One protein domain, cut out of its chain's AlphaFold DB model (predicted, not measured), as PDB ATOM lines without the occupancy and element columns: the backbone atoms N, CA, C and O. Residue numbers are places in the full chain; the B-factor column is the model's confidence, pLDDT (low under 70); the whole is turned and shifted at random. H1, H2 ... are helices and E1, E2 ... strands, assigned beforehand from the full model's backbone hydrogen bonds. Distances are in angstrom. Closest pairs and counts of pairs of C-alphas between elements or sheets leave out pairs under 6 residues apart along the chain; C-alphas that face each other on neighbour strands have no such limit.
ATOM      1  N   VAL A  10      20.256  -7.782  34.839       89.69
ATOM      2  CA  VAL A  10      19.201  -8.785  34.631       89.69
ATOM      3  C   VAL A  10      18.137  -8.635  35.705       89.69
ATOM      4  O   VAL A  10      16.969  -8.427  35.389       89.69
ATOM      5  N   THR A  11      18.541  -8.664  36.974       92.81
ATOM      6  CA  THR A  11      17.661  -8.411  38.116       92.81
ATOM      7  C   THR A  11      18.346  -7.529  39.147       92.81
ATOM      8  O   THR A  11      19.576  -7.462  39.239       92.81
ATOM      9  N   ALA A  12      17.533  -6.822  39.926       94.25
ATOM     10  CA  ALA A  12      18.003  -6.017  41.035       94.25
ATOM     11  C   ALA A  12      17.033  -6.069  42.215       94.25
ATOM     12  O   ALA A  12      15.809  -6.137  42.052       94.25
ATOM     13  N   LYS A  13      17.597  -5.980  43.423       95.19
ATOM     14  CA  LYS A  13      16.841  -5.759  44.656       95.19
ATOM     15  C   LYS A  13      17.570  -4.843  45.626       95.19
ATOM     16  O   LYS A  13      18.798  -4.831  45.693       95.19
ATOM     17  N   LEU A  14      16.790  -4.086  46.393       95.50
ATOM     18  CA  LEU A  14      17.283  -3.218  47.456       95.50
ATOM     19  C   LEU A  14      16.889  -3.799  48.811       95.50
ATOM     20  O   LEU A  14      15.710  -4.050  49.068       95.50
ATOM     21  N   GLN A  15      17.874  -3.959  49.685       96.06
ATOM     22  CA  GLN A  15      17.675  -4.367  51.069       96.06
ATOM     23  C   GLN A  15      18.045  -3.229  52.006       96.06
ATOM     24  O   GLN A  15      19.094  -2.608  51.846       96.06
ATOM     25  N   LEU A  16      17.192  -2.981  52.995       95.31
ATOM     26  CA  LEU A  16      17.416  -1.994  54.046       95.31
ATOM     27  C   LEU A  16      17.347  -2.725  55.389       95.31
ATOM     28  O   LEU A  16      16.348  -3.373  55.695       95.31
ATOM     29  N   ASN A  17      18.425  -2.664  56.170       93.38
ATOM     30  CA  ASN A  17      18.598  -3.363  57.447       93.38
ATOM     31  C   ASN A  17      18.276  -4.870  57.367       93.38
ATOM     32  O   ASN A  17      17.627  -5.433  58.246       93.38
ATOM     33  N   GLY A  18      18.708  -5.520  56.281       90.56
ATOM     34  CA  GLY A  18      18.512  -6.956  56.055       90.56
ATOM     35  C   GLY A  18      17.108  -7.360  55.589       90.56
ATOM     36  O   GLY A  18      16.879  -8.547  55.372       90.56
ATOM     37  N   GLN A  19      16.184  -6.410  55.403       93.19
ATOM     38  CA  GLN A  19      14.853  -6.674  54.851       93.19
ATOM     39  C   GLN A  19      14.727  -6.186  53.411       93.19
ATOM     40  O   GLN A  19      15.198  -5.102  53.060       93.19
ATOM     41  N   ASP A  20      14.053  -6.983  52.583       94.31
ATOM     42  CA  ASP A  20      13.776  -6.644  51.191       94.31
ATOM     43  C   ASP A  20      12.805  -5.459  51.135       94.31
ATOM     44  O   ASP A  20      11.645  -5.552  51.536       94.31
ATOM     45  N   ARG A  21      13.274  -4.321  50.610       93.94
ATOM     46  CA  ARG A  21      12.433  -3.128  50.435       93.94
ATOM     47  C   ARG A  21      11.361  -3.356  49.370       93.94
ATOM     48  O   ARG A  21      10.286  -2.755  49.432       93.94
ATOM     49  N   PHE A  22      11.677  -4.181  48.381       94.31
ATOM     50  CA  PHE A  22      10.775  -4.662  47.349       94.31
ATOM     51  C   PHE A  22      11.242  -6.046  46.882       94.31
ATOM     52  O   PHE A  22      12.425  -6.372  46.982       94.31
ATOM     53  N   SER A  23      10.308  -6.845  46.365       94.19
ATOM     54  CA  SER A  23      10.614  -8.134  45.739       94.19
ATOM     55  C   SER A  23      11.560  -7.936  44.560       94.19
ATOM     56  O   SER A  23      11.379  -6.973  43.823       94.19
ATOM     57  N   GLU A  24      12.489  -8.857  44.327       94.75
ATOM     58  CA  GLU A  24      13.378  -8.813  43.162       94.75
ATOM     59  C   GLU A  24      12.618  -8.525  41.855       94.75
ATOM     60  O   GLU A  24      11.539  -9.074  41.605       94.75
ATOM     61  N   ARG A  25      13.154  -7.600  41.053       93.38
ATOM     62  CA  ARG A  25      12.579  -7.185  39.767       93.38
ATOM     63  C   ARG A  25      13.631  -7.248  38.677       93.38
ATOM     64  O   ARG A  25      14.821  -7.084  38.943       93.38
ATOM     65  N   GLU A  26      13.169  -7.435  37.448       91.88
ATOM     66  CA  GLU A  26      14.026  -7.365  36.268       91.88
ATOM     67  C   GLU A  26      14.596  -5.958  36.058       91.88
ATOM     68  O   GLU A  26      13.961  -4.962  36.402       91.88
ATOM     69  N   GLY A  27      15.775  -5.861  35.443       88.19
ATOM     70  CA  GLY A  27      16.399  -4.580  35.093       88.19
ATOM     71  C   GLY A  27      15.502  -3.700  34.218       88.19
ATOM     72  O   GLY A  27      15.445  -2.487  34.407       88.19
ATOM     73  N   SER A  28      14.710  -4.314  33.333       89.19
ATOM     74  CA  SER A  28      13.715  -3.641  32.485       89.19
ATOM     75  C   SER A  28      12.695  -2.816  33.286       89.19
ATOM     76  O   SER A  28      12.262  -1.755  32.836       89.19
ATOM     77  N   TYR A  29      12.351  -3.242  34.506       92.38
ATOM     78  CA  TYR A  29      11.467  -2.490  35.396       92.38
ATOM     79  C   TYR A  29      12.076  -1.138  35.801       92.38
ATOM     80  O   TYR A  29      11.376  -0.125  35.814       92.38
ATOM     81  N   PHE A  30      13.375  -1.111  36.106       93.44
ATOM     82  CA  PHE A  30      14.086   0.099  36.533       93.44
ATOM     83  C   PHE A  30      14.469   1.018  35.366       93.44
ATOM     84  O   PHE A  30      14.699   2.205  35.579       93.44
ATOM     85  N   ASP A  31      14.532   0.479  34.152       90.81
ATOM     86  CA  ASP A  31      14.839   1.218  32.922       90.81
ATOM     87  C   ASP A  31      13.579   1.832  32.284       90.81
ATOM     88  O   ASP A  31      13.589   2.972  31.829       90.81
ATOM     89  N   VAL A  32      12.454   1.104  32.294       90.12
ATOM     90  CA  VAL A  32      11.231   1.503  31.573       90.12
ATOM     91  C   VAL A  32      10.115   1.937  32.518       90.12
ATOM     92  O   VAL A  32       9.577   3.035  32.390       90.12
ATOM     93  N   VAL A  33       9.744   1.083  33.475       93.44
ATOM     94  CA  VAL A  33       8.533   1.295  34.288       93.44
ATOM     95  C   VAL A  33       8.739   2.404  35.312       93.44
ATOM     96  O   VAL A  33       7.881   3.272  35.453       93.44
ATOM     97  N   GLN A  34       9.875   2.405  36.007       94.62
ATOM     98  CA  GLN A  34      10.204   3.436  36.992       94.62
ATOM     99  C   GLN A  34      10.249   4.842  36.369       94.62
ATOM    100  O   GLN A  34       9.563   5.732  36.883       94.62
ATOM    101  N   PRO A  35      10.951   5.063  35.238       94.06
ATOM    102  CA  PRO A  35      10.899   6.347  34.552       94.06
ATOM    103  C   PRO A  35       9.514   6.701  34.024       94.06
ATOM    104  O   PRO A  35       9.098   7.838  34.181       94.06
ATOM    105  N   PHE A  36       8.754   5.744  33.488       93.31
ATOM    106  CA  PHE A  36       7.381   6.011  33.052       93.31
ATOM    107  C   PHE A  36       6.467   6.490  34.197       93.31
ATOM    108  O   PHE A  36       5.590   7.322  33.982       93.31
ATOM    109  N   GLN A  37       6.658   5.972  35.413       94.38
ATOM    110  CA  GLN A  37       5.820   6.306  36.571       94.38
ATOM    111  C   GLN A  37       6.191   7.632  37.242       94.38
ATOM    112  O   GLN A  37       5.308   8.315  37.761       94.38
ATOM    113  N   HIS A  38       7.481   7.976  37.277       93.50
ATOM    114  CA  HIS A  38       7.992   9.061  38.122       93.50
ATOM    115  C   HIS A  38       8.741  10.157  37.359       93.50
ATOM    116  O   HIS A  38       8.964  11.229  37.916       93.50
ATOM    117  N   HIS A  39       9.117   9.923  36.105       93.44
ATOM    118  CA  HIS A  39       9.914  10.848  35.309       93.44
ATOM    119  C   HIS A  39       9.177  11.294  34.050       93.44
ATOM    120  O   HIS A  39       8.283  10.624  33.539       93.44
ATOM    121  N   THR A  40       9.572  12.450  33.521       90.94
ATOM    122  CA  THR A  40       9.038  12.945  32.243       90.94
ATOM    123  C   THR A  40       9.681  12.258  31.039       90.94
ATOM    124  O   THR A  40       9.108  12.257  29.948       90.94
ATOM    125  N   ARG A  41      10.862  11.651  31.222       89.62
ATOM    126  CA  ARG A  41      11.609  10.960  30.167       89.62
ATOM    127  C   ARG A  41      12.289   9.697  30.692       89.62
ATOM    128  O   ARG A  41      12.852   9.704  31.784       89.62
ATOM    129  N   ALA A  42      12.308   8.648  29.871       87.56
ATOM    130  CA  ALA A  42      13.130   7.467  30.112       87.56
ATOM    131  C   ALA A  42      14.594   7.711  29.690       87.56
ATOM    132  O   ALA A  42      14.836   8.414  28.701       87.56
ATOM    133  N   PRO A  43      15.577   7.196  30.443       86.56
ATOM    134  CA  PRO A  43      16.976   7.250  30.050       86.56
ATOM    135  C   PRO A  43      17.283   6.228  28.943       86.56
ATOM    136  O   PRO A  43      16.433   5.428  28.558       86.56
ATOM    137  N   ASP A  44      18.511   6.263  28.423       87.00
ATOM    138  CA  ASP A  44      18.979   5.226  27.503       87.00
ATOM    139  C   ASP A  44      19.195   3.905  28.250       87.00
ATOM    140  O   ASP A  44      19.673   3.895  29.391       87.00
ATOM    141  N   THR A  45      18.925   2.794  27.564       85.00
ATOM    142  CA  THR A  45      19.038   1.447  28.125       85.00
ATOM    143  C   THR A  45      20.384   1.206  28.806       85.00
ATOM    144  O   THR A  45      21.459   1.464  28.257       85.00
ATOM    145  N   GLY A  46      20.306   0.674  30.026       83.06
ATOM    146  CA  GLY A  46      21.443   0.422  30.913       83.06
ATOM    147  C   GLY A  46      21.641   1.475  32.002       83.06
ATOM    148  O   GLY A  46      22.497   1.296  32.872       83.06
ATOM    149  N   ILE A  47      20.823   2.529  32.014       90.00
ATOM    150  CA  ILE A  47      20.678   3.434  33.153       90.00
ATOM    151  C   ILE A  47      19.425   3.030  33.929       90.00
ATOM    152  O   ILE A  47      18.304   3.253  33.497       90.00
ATOM    153  N   ASN A  48      19.622   2.456  35.112       92.19
ATOM    154  CA  ASN A  48      18.529   1.991  35.962       92.19
ATOM    155  C   ASN A  48      18.169   3.046  37.011       92.19
ATOM    156  O   ASN A  48      19.057   3.588  37.674       92.19
ATOM    157  N   VAL A  49      16.872   3.302  37.186       94.19
ATOM    158  CA  VAL A  49      16.357   4.326  38.102       94.19
ATOM    159  C   VAL A  49      15.375   3.712  39.095       94.19
ATOM    160  O   VAL A  49      14.579   2.837  38.761       94.19
ATOM    161  N   TYR A  50      15.422   4.187  40.338       95.25
ATOM    162  CA  TYR A  50      14.431   3.875  41.361       95.25
ATOM    163  C   TYR A  50      14.104   5.139  42.154       95.25
ATOM    164  O   TYR A  50      14.993   5.729  42.773       95.25
ATOM    165  N   SER A  51      12.838   5.559  42.130       94.62
ATOM    166  CA  SER A  51      12.392   6.757  42.843       94.62
ATOM    167  C   SER A  51      11.801   6.414  44.212       94.62
ATOM    168  O   SER A  51      10.971   5.515  44.350       94.62
ATOM    169  N   PHE A  52      12.184   7.186  45.233       94.69
ATOM    170  CA  PHE A  52      11.520   7.204  46.546       94.69
ATOM    171  C   PHE A  52      10.450   8.305  46.656       94.69
ATOM    172  O   PHE A  52       9.759   8.393  47.673       94.69
ATOM    173  N   ALA A  53      10.340   9.155  45.633       95.31
ATOM    174  CA  ALA A  53       9.424  10.286  45.559       95.31
ATOM    175  C   ALA A  53       8.316  10.018  44.537       95.31
ATOM    176  O   ALA A  53       8.539   9.330  43.541       95.31
ATOM    177  N   LEU A  54       7.140  10.616  44.739       93.19
ATOM    178  CA  LEU A  54       6.064  10.555  43.748       93.19
ATOM    179  C   LEU A  54       6.426  11.338  42.477       93.19
ATOM    180  O   LEU A  54       6.168  10.863  41.375       93.19
ATOM    181  N   ARG A  55       7.035  12.517  42.647       93.50
ATOM    182  CA  ARG A  55       7.444  13.469  41.602       93.50
ATOM    183  C   ARG A  55       8.880  13.950  41.892       93.50
ATOM    184  O   ARG A  55       9.046  15.008  42.497       93.50
ATOM    185  N   PRO A  56       9.916  13.163  41.544       91.88
ATOM    186  CA  PRO A  56      11.324  13.466  41.836       91.88
ATOM    187  C   PRO A  56      11.891  14.687  41.097       91.88
ATOM    188  O   PRO A  56      12.909  15.226  41.517       91.88
ATOM    189  N   GLU A  57      11.271  15.116  39.997       92.19
ATOM    190  CA  GLU A  57      11.755  16.244  39.183       92.19
ATOM    191  C   GLU A  57      11.302  17.614  39.712       92.19
ATOM    192  O   GLU A  57      11.812  18.651  39.287       92.19
ATOM    193  N   GLU A  58      10.352  17.640  40.646       92.31
ATOM    194  CA  GLU A  58       9.862  18.879  41.233       92.31
ATOM    195  C   GLU A  58      10.714  19.325  42.411       92.31
ATOM    196  O   GLU A  58      11.238  18.527  43.188       92.31
ATOM    197  N   HIS A  59      10.797  20.642  42.597       89.88
ATOM    198  CA  HIS A  59      11.476  21.188  43.764       89.88
ATOM    199  C   HIS A  59      10.749  20.828  45.068       89.88
ATOM    200  O   HIS A  59      11.393  20.575  46.087       89.88
ATOM    201  N   GLN A  60       9.413  20.783  45.026       91.81
ATOM    202  CA  GLN A  60       8.599  20.422  46.177       91.81
ATOM    203  C   GLN A  60       8.790  18.932  46.507       91.81
ATOM    204  O   GLN A  60       8.471  18.078  45.678       91.81
ATOM    205  N   PRO A  61       9.254  18.586  47.722       92.12
ATOM    206  CA  PRO A  61       9.450  17.195  48.100       92.12
ATOM    207  C   PRO A  61       8.118  16.441  48.128       92.12
ATOM    208  O   PRO A  61       7.155  16.866  48.769       92.12
ATOM    209  N   SER A  62       8.094  15.288  47.464       93.69
ATOM    210  CA  SER A  62       6.909  14.435  47.295       93.69
ATOM    211  C   SER A  62       7.144  12.985  47.757       93.69
ATOM    212  O   SER A  62       6.468  12.055  47.320       93.69
ATOM    213  N   GLY A  63       8.124  12.791  48.644       94.81
ATOM    214  CA  GLY A  63       8.533  11.501  49.210       94.81
ATOM    215  C   GLY A  63      10.055  11.379  49.255       94.81
ATOM    216  O   GLY A  63      10.738  11.800  48.328       94.81
ATOM    217  N   THR A  64      10.611  10.864  50.353       94.00
ATOM    218  CA  THR A  64      12.063  10.664  50.508       94.00
ATOM    219  C   THR A  64      12.339   9.431  51.364       94.00
ATOM    220  O   THR A  64      11.489   9.004  52.147       94.00
ATOM    221  N   CYS A  65      13.538   8.862  51.236       94.31
ATOM    222  CA  CYS A  65      14.043   7.831  52.138       94.31
ATOM    223  C   CYS A  65      15.251   8.387  52.897       94.31
ATOM    224  O   CYS A  65      16.210   8.854  52.284       94.31
ATOM    225  N   ASN A  66      15.198   8.375  54.230       93.62
ATOM    226  CA  ASN A  66      16.264   8.922  55.063       93.62
ATOM    227  C   ASN A  66      17.361   7.873  55.295       93.62
ATOM    228  O   ASN A  66      17.318   7.127  56.273       93.62
ATOM    229  N   PHE A  67      18.348   7.838  54.398       93.94
ATOM    230  CA  PHE A  67      19.467   6.895  54.474       93.94
ATOM    231  C   PHE A  67      20.382   7.122  55.682       93.94
ATOM    232  O   PHE A  67      20.968   6.164  56.162       93.94
ATOM    233  N   SER A  68      20.436   8.327  56.260       92.69
ATOM    234  CA  SER A  68      21.205   8.574  57.493       92.69
ATOM    235  C   SER A  68      20.614   7.882  58.729       92.69
ATOM    236  O   SER A  68      21.232   7.884  59.789       92.69
ATOM    237  N   ARG A  69      19.395   7.335  58.630       91.62
ATOM    238  CA  ARG A  69      18.731   6.553  59.687       91.62
ATOM    239  C   ARG A  69      18.789   5.045  59.437       91.62
ATOM    240  O   ARG A  69      18.240   4.294  60.236       91.62
ATOM    241  N   ILE A  70      19.367   4.622  58.316       93.31
ATOM    242  CA  ILE A  70      19.459   3.223  57.912       93.31
ATOM    243  C   ILE A  70      20.896   2.778  58.150       93.31
ATOM    244  O   ILE A  70      21.822   3.371  57.608       93.31
ATOM    245  N   ASP A  71      21.067   1.728  58.946       92.69
ATOM    246  CA  ASP A  71      22.390   1.244  59.342       92.69
ATOM    247  C   ASP A  71      23.065   0.462  58.211       92.69
ATOM    248  O   ASP A  71      24.277   0.542  58.019       92.69
ATOM    249  N   ASN A  72      22.285  -0.304  57.445       93.94
ATOM    250  CA  ASN A  72      22.797  -1.098  56.337       93.94
ATOM    251  C   ASN A  72      21.862  -1.019  55.125       93.94
ATOM    252  O   ASN A  72      20.700  -1.417  55.200       93.94
ATOM    253  N   ALA A  73      22.382  -0.539  53.996       95.25
ATOM    254  CA  ALA A  73      21.699  -0.565  52.711       95.25
ATOM    255  C   ALA A  73      22.513  -1.385  51.703       95.25
ATOM    256  O   ALA A  73      23.659  -1.047  51.402       95.25
ATOM    257  N   VAL A  74      21.908  -2.439  51.150       95.19
ATOM    258  CA  VAL A  74      22.536  -3.311  50.148       95.19
ATOM    259  C   VAL A  74      21.748  -3.248  48.850       95.19
ATOM    260  O   VAL A  74      20.571  -3.607  48.809       95.19
ATOM    261  N   LEU A  75      22.416  -2.841  47.774       94.31
ATOM    262  CA  LEU A  75      21.915  -2.997  46.414       94.31
ATOM    263  C   LEU A  75      22.489  -4.291  45.832       94.31
ATOM    264  O   LEU A  75      23.688  -4.379  45.575       94.31
ATOM    265  N   GLN A  76      21.635  -5.290  45.636       93.62
ATOM    266  CA  GLN A  76      22.017  -6.545  44.997       93.62
ATOM    267  C   GLN A  76      21.672  -6.471  43.511       93.62
ATOM    268  O   GLN A  76      20.526  -6.194  43.155       93.62
ATOM    269  N   LEU A  77      22.671  -6.700  42.660       91.38
ATOM    270  CA  LEU A  77      22.552  -6.663  41.205       91.38
ATOM    271  C   LEU A  77      23.004  -8.002  40.636       91.38
ATOM    272  O   LEU A  77      24.110  -8.457  40.934       91.38
ATOM    273  N   VAL A  78      22.182  -8.590  39.776       90.44
ATOM    274  CA  VAL A  78      22.572  -9.722  38.939       90.44
ATOM    275  C   VAL A  78      22.857  -9.173  37.550       90.44
ATOM    276  O   VAL A  78      21.970  -8.635  36.888       90.44
ATOM    277  N   LEU A  79      24.116  -9.262  37.125       87.56
ATOM    278  CA  LEU A  79      24.562  -8.777  35.820       87.56
ATOM    279  C   LEU A  79      24.523  -9.899  34.782       87.56
ATOM    280  O   LEU A  79      24.694 -11.072  35.113       87.56
ATOM    281  N   SER A  80      24.328  -9.533  33.516       84.25
ATOM    282  CA  SER A  80      24.353 -10.495  32.416       84.25
ATOM    283  C   SER A  80      25.765 -11.049  32.203       84.25
ATOM    284  O   SER A  80      26.767 -10.350  32.392       84.25
ATOM    285  N   SER A  81      25.855 -12.307  31.766       76.88
ATOM    286  CA  SER A  81      27.136 -12.983  31.516       76.88
ATOM    287  C   SER A  81      28.001 -12.228  30.503       76.88
ATOM    288  O   SER A  81      29.209 -12.136  30.687       76.88
ATOM    289  N   GLY A  82      27.398 -11.602  29.487       72.75
ATOM    290  CA  GLY A  82      28.113 -10.775  28.509       72.75
ATOM    291  C   GLY A  82      28.788  -9.535  29.111       72.75
ATOM    292  O   GLY A  82      29.805  -9.078  28.590       72.75
ATOM    293  N   THR A  83      28.273  -9.026  30.233       74.81
ATOM    294  CA  THR A  83      28.804  -7.832  30.907       74.81
ATOM    295  C   THR A  83      30.046  -8.148  31.751       74.81
ATOM    296  O   THR A  83      30.927  -7.299  31.890       74.81
ATOM    297  N   VAL A  84      30.143  -9.364  32.307       76.69
ATOM    298  CA  VAL A  84      31.217  -9.774  33.235       76.69
ATOM    299  C   VAL A  84      31.757 -11.167  32.877       76.69
ATOM    300  O   VAL A  84      31.772 -12.077  33.703       76.69
ATOM    301  N   SER A  85      32.170 -11.366  31.622       76.44
ATOM    302  CA  SER A  85      32.772 -12.626  31.155       76.44
ATOM    303  C   SER A  85      34.255 -12.471  30.820       76.44
ATOM    304  O   SER A  85      34.670 -11.498  30.188       76.44
ATOM    305  N   GLY A  86      35.056 -13.466  31.214       78.25
ATOM    306  CA  GLY A  86      36.484 -13.539  30.912       78.25
ATOM    307  C   GLY A  86      37.263 -12.368  31.512       78.25
ATOM    308  O   GLY A  86      37.376 -12.250  32.728       78.25
ATOM    309  N   VAL A  97      20.322  11.397  45.010       92.81
ATOM    310  CA  VAL A  97      19.971  12.807  45.201       92.81
ATOM    311  C   VAL A  97      19.292  12.940  46.558       92.81
ATOM    312  O   VAL A  97      18.354  12.202  46.860       92.81
ATOM    313  N   ASN A  98      19.768  13.872  47.379       93.25
ATOM    314  CA  ASN A  98      19.253  14.123  48.719       93.25
ATOM    315  C   ASN A  98      18.904  15.601  48.927       93.25
ATOM    316  O   ASN A  98      19.446  16.494  48.278       93.25
ATOM    317  N   TYR A  99      18.002  15.849  49.876       92.75
ATOM    318  CA  TYR A  99      17.695  17.197  50.340       92.75
ATOM    319  C   TYR A  99      18.607  17.595  51.495       92.75
ATOM    320  O   TYR A  99      18.899  16.800  52.390       92.75
ATOM    321  N   ASN A 100      18.990  18.866  51.502       93.56
ATOM    322  CA  ASN A 100      19.671  19.506  52.612       93.56
ATOM    323  C   ASN A 100      19.171  20.948  52.743       93.56
ATOM    324  O   ASN A 100      18.596  21.504  51.807       93.56
ATOM    325  N   VAL A 101      19.383  21.555  53.906       92.56
ATOM    326  CA  VAL A 101      18.986  22.939  54.168       92.56
ATOM    327  C   VAL A 101      20.239  23.798  54.193       92.56
ATOM    328  O   VAL A 101      21.082  23.641  55.074       92.56
ATOM    329  N   LEU A 102      20.355  24.724  53.244       94.00
ATOM    330  CA  LEU A 102      21.372  25.767  53.292       94.00
ATOM    331  C   LEU A 102      20.877  26.899  54.196       94.00
ATOM    332  O   LEU A 102      19.828  27.490  53.946       94.00
ATOM    333  N   ARG A 103      21.634  27.209  55.245       94.62
ATOM    334  CA  ARG A 103      21.373  28.335  56.144       94.62
ATOM    335  C   ARG A 103      22.354  29.455  55.829       94.62
ATOM    336  O   ARG A 103      23.558  29.220  55.786       94.62
ATOM    337  N   VAL A 104      21.837  30.666  55.637       94.50
ATOM    338  CA  VAL A 104      22.642  31.867  55.387       94.50
ATOM    339  C   VAL A 104      22.319  32.893  56.460       94.50
ATOM    340  O   VAL A 104      21.172  33.317  56.584       94.50
ATOM    341  N   MET A 105      23.318  33.265  57.257       94.12
ATOM    342  CA  MET A 105      23.184  34.234  58.346       94.12
ATOM    343  C   MET A 105      24.460  35.066  58.465       94.12
ATOM    344  O   MET A 105      25.567  34.534  58.389       94.12
ATOM    345  N   SER A 106      24.304  36.379  58.648       90.81
ATOM    346  CA  SER A 106      25.411  37.321  58.877       90.81
ATOM    347  C   SER A 106      26.550  37.238  57.844       90.81
ATOM    348  O   SER A 106      27.722  37.311  58.199       90.81
ATOM    349  N   GLY A 107      26.215  37.056  56.561       94.50
ATOM    350  CA  GLY A 107      27.195  36.985  55.468       94.50
ATOM    351  C   GLY A 107      27.935  35.647  55.337       94.50
ATOM    352  O   GLY A 107      28.811  35.527  54.485       94.50
ATOM    353  N   MET A 108      27.580  34.637  56.136       92.19
ATOM    354  CA  MET A 108      28.142  33.286  56.065       92.19
ATOM    355  C   MET A 108      27.061  32.267  55.700       92.19
ATOM    356  O   MET A 108      25.901  32.400  56.095       92.19
ATOM    357  N   ALA A 109      27.452  31.236  54.951       93.69
ATOM    358  CA  ALA A 109      26.573  30.164  54.505       93.69
ATOM    359  C   ALA A 109      27.070  28.812  55.034       93.69
ATOM    360  O   ALA A 109      28.271  28.544  55.025       93.69
ATOM    361  N   GLY A 110      26.148  27.960  55.478       92.44
ATOM    362  CA  GLY A 110      26.456  26.623  55.976       92.44
ATOM    363  C   GLY A 110      25.322  25.639  55.716       92.44
ATOM    364  O   GLY A 110      24.148  26.010  55.695       92.44
ATOM    365  N   VAL A 111      25.669  24.371  55.509       93.38
ATOM    366  CA  VAL A 111      24.690  23.282  55.394       93.38
ATOM    367  C   VAL A 111      24.194  22.868  56.778       93.38
ATOM    368  O   VAL A 111      24.955  22.859  57.742       93.38
ATOM    369  N   ALA A 112      22.908  22.543  56.899       89.81
ATOM    370  CA  ALA A 112      22.315  22.131  58.170       89.81
ATOM    371  C   ALA A 112      22.700  20.702  58.573       89.81
ATOM    372  O   ALA A 112      22.753  20.409  59.766       89.81
TER     373      ALA A 112
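What this domain is: This is residues 10 to 86 and 97 to 112 of the 115 residues of the protein "Capsid_NCLDV domain-containing protein" of viral metagenome (UniProt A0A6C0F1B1). There is little regular structure: a two-stranded ribbon, E1 and E2, with H1 starting near E1, and far off a small hairpin, E3 and E4, whose residues 104 to 109 stick out. The 93 printed residues, 34 in named elements, run E1 H1 E2 E3 E4, mixed in class, both sheets antiparallel. The whole is loose, radius of gyration of the C-alphas 17.1 A, spanning 58 by 32 by 28 A.

Where its parts are: E1, residues 10 to 16, starts at C-alpha 10 (19.201, -8.785, 34.631) and spans 20.6 A. H1 is residues 27 to 38, E2 73 to 79, E3 102 to 105, and E4 108 to 111, ending at C-alpha 111 (24.690, 23.282, 55.394).

How they stand to each other: Antiparallel E1 and E2 have N 13 and O 76 within hydrogen-bond range, 2.9 A. The closest C-alphas of E1 and H1, Thr 11 and Gly 27, are 5.0 A apart. Hairpin E3 and E4 has N 103 and O 110 within range, 2.8 A. H1 has 6 of 8 O i to N i+4 pairs within range.

The domain as a whole: Across the cut, residues 87 to 96, C-alphas 86 and 97 are 34.2 A apart. The H1 to E2 link is long. No printed residue is under 70 in pLDDT.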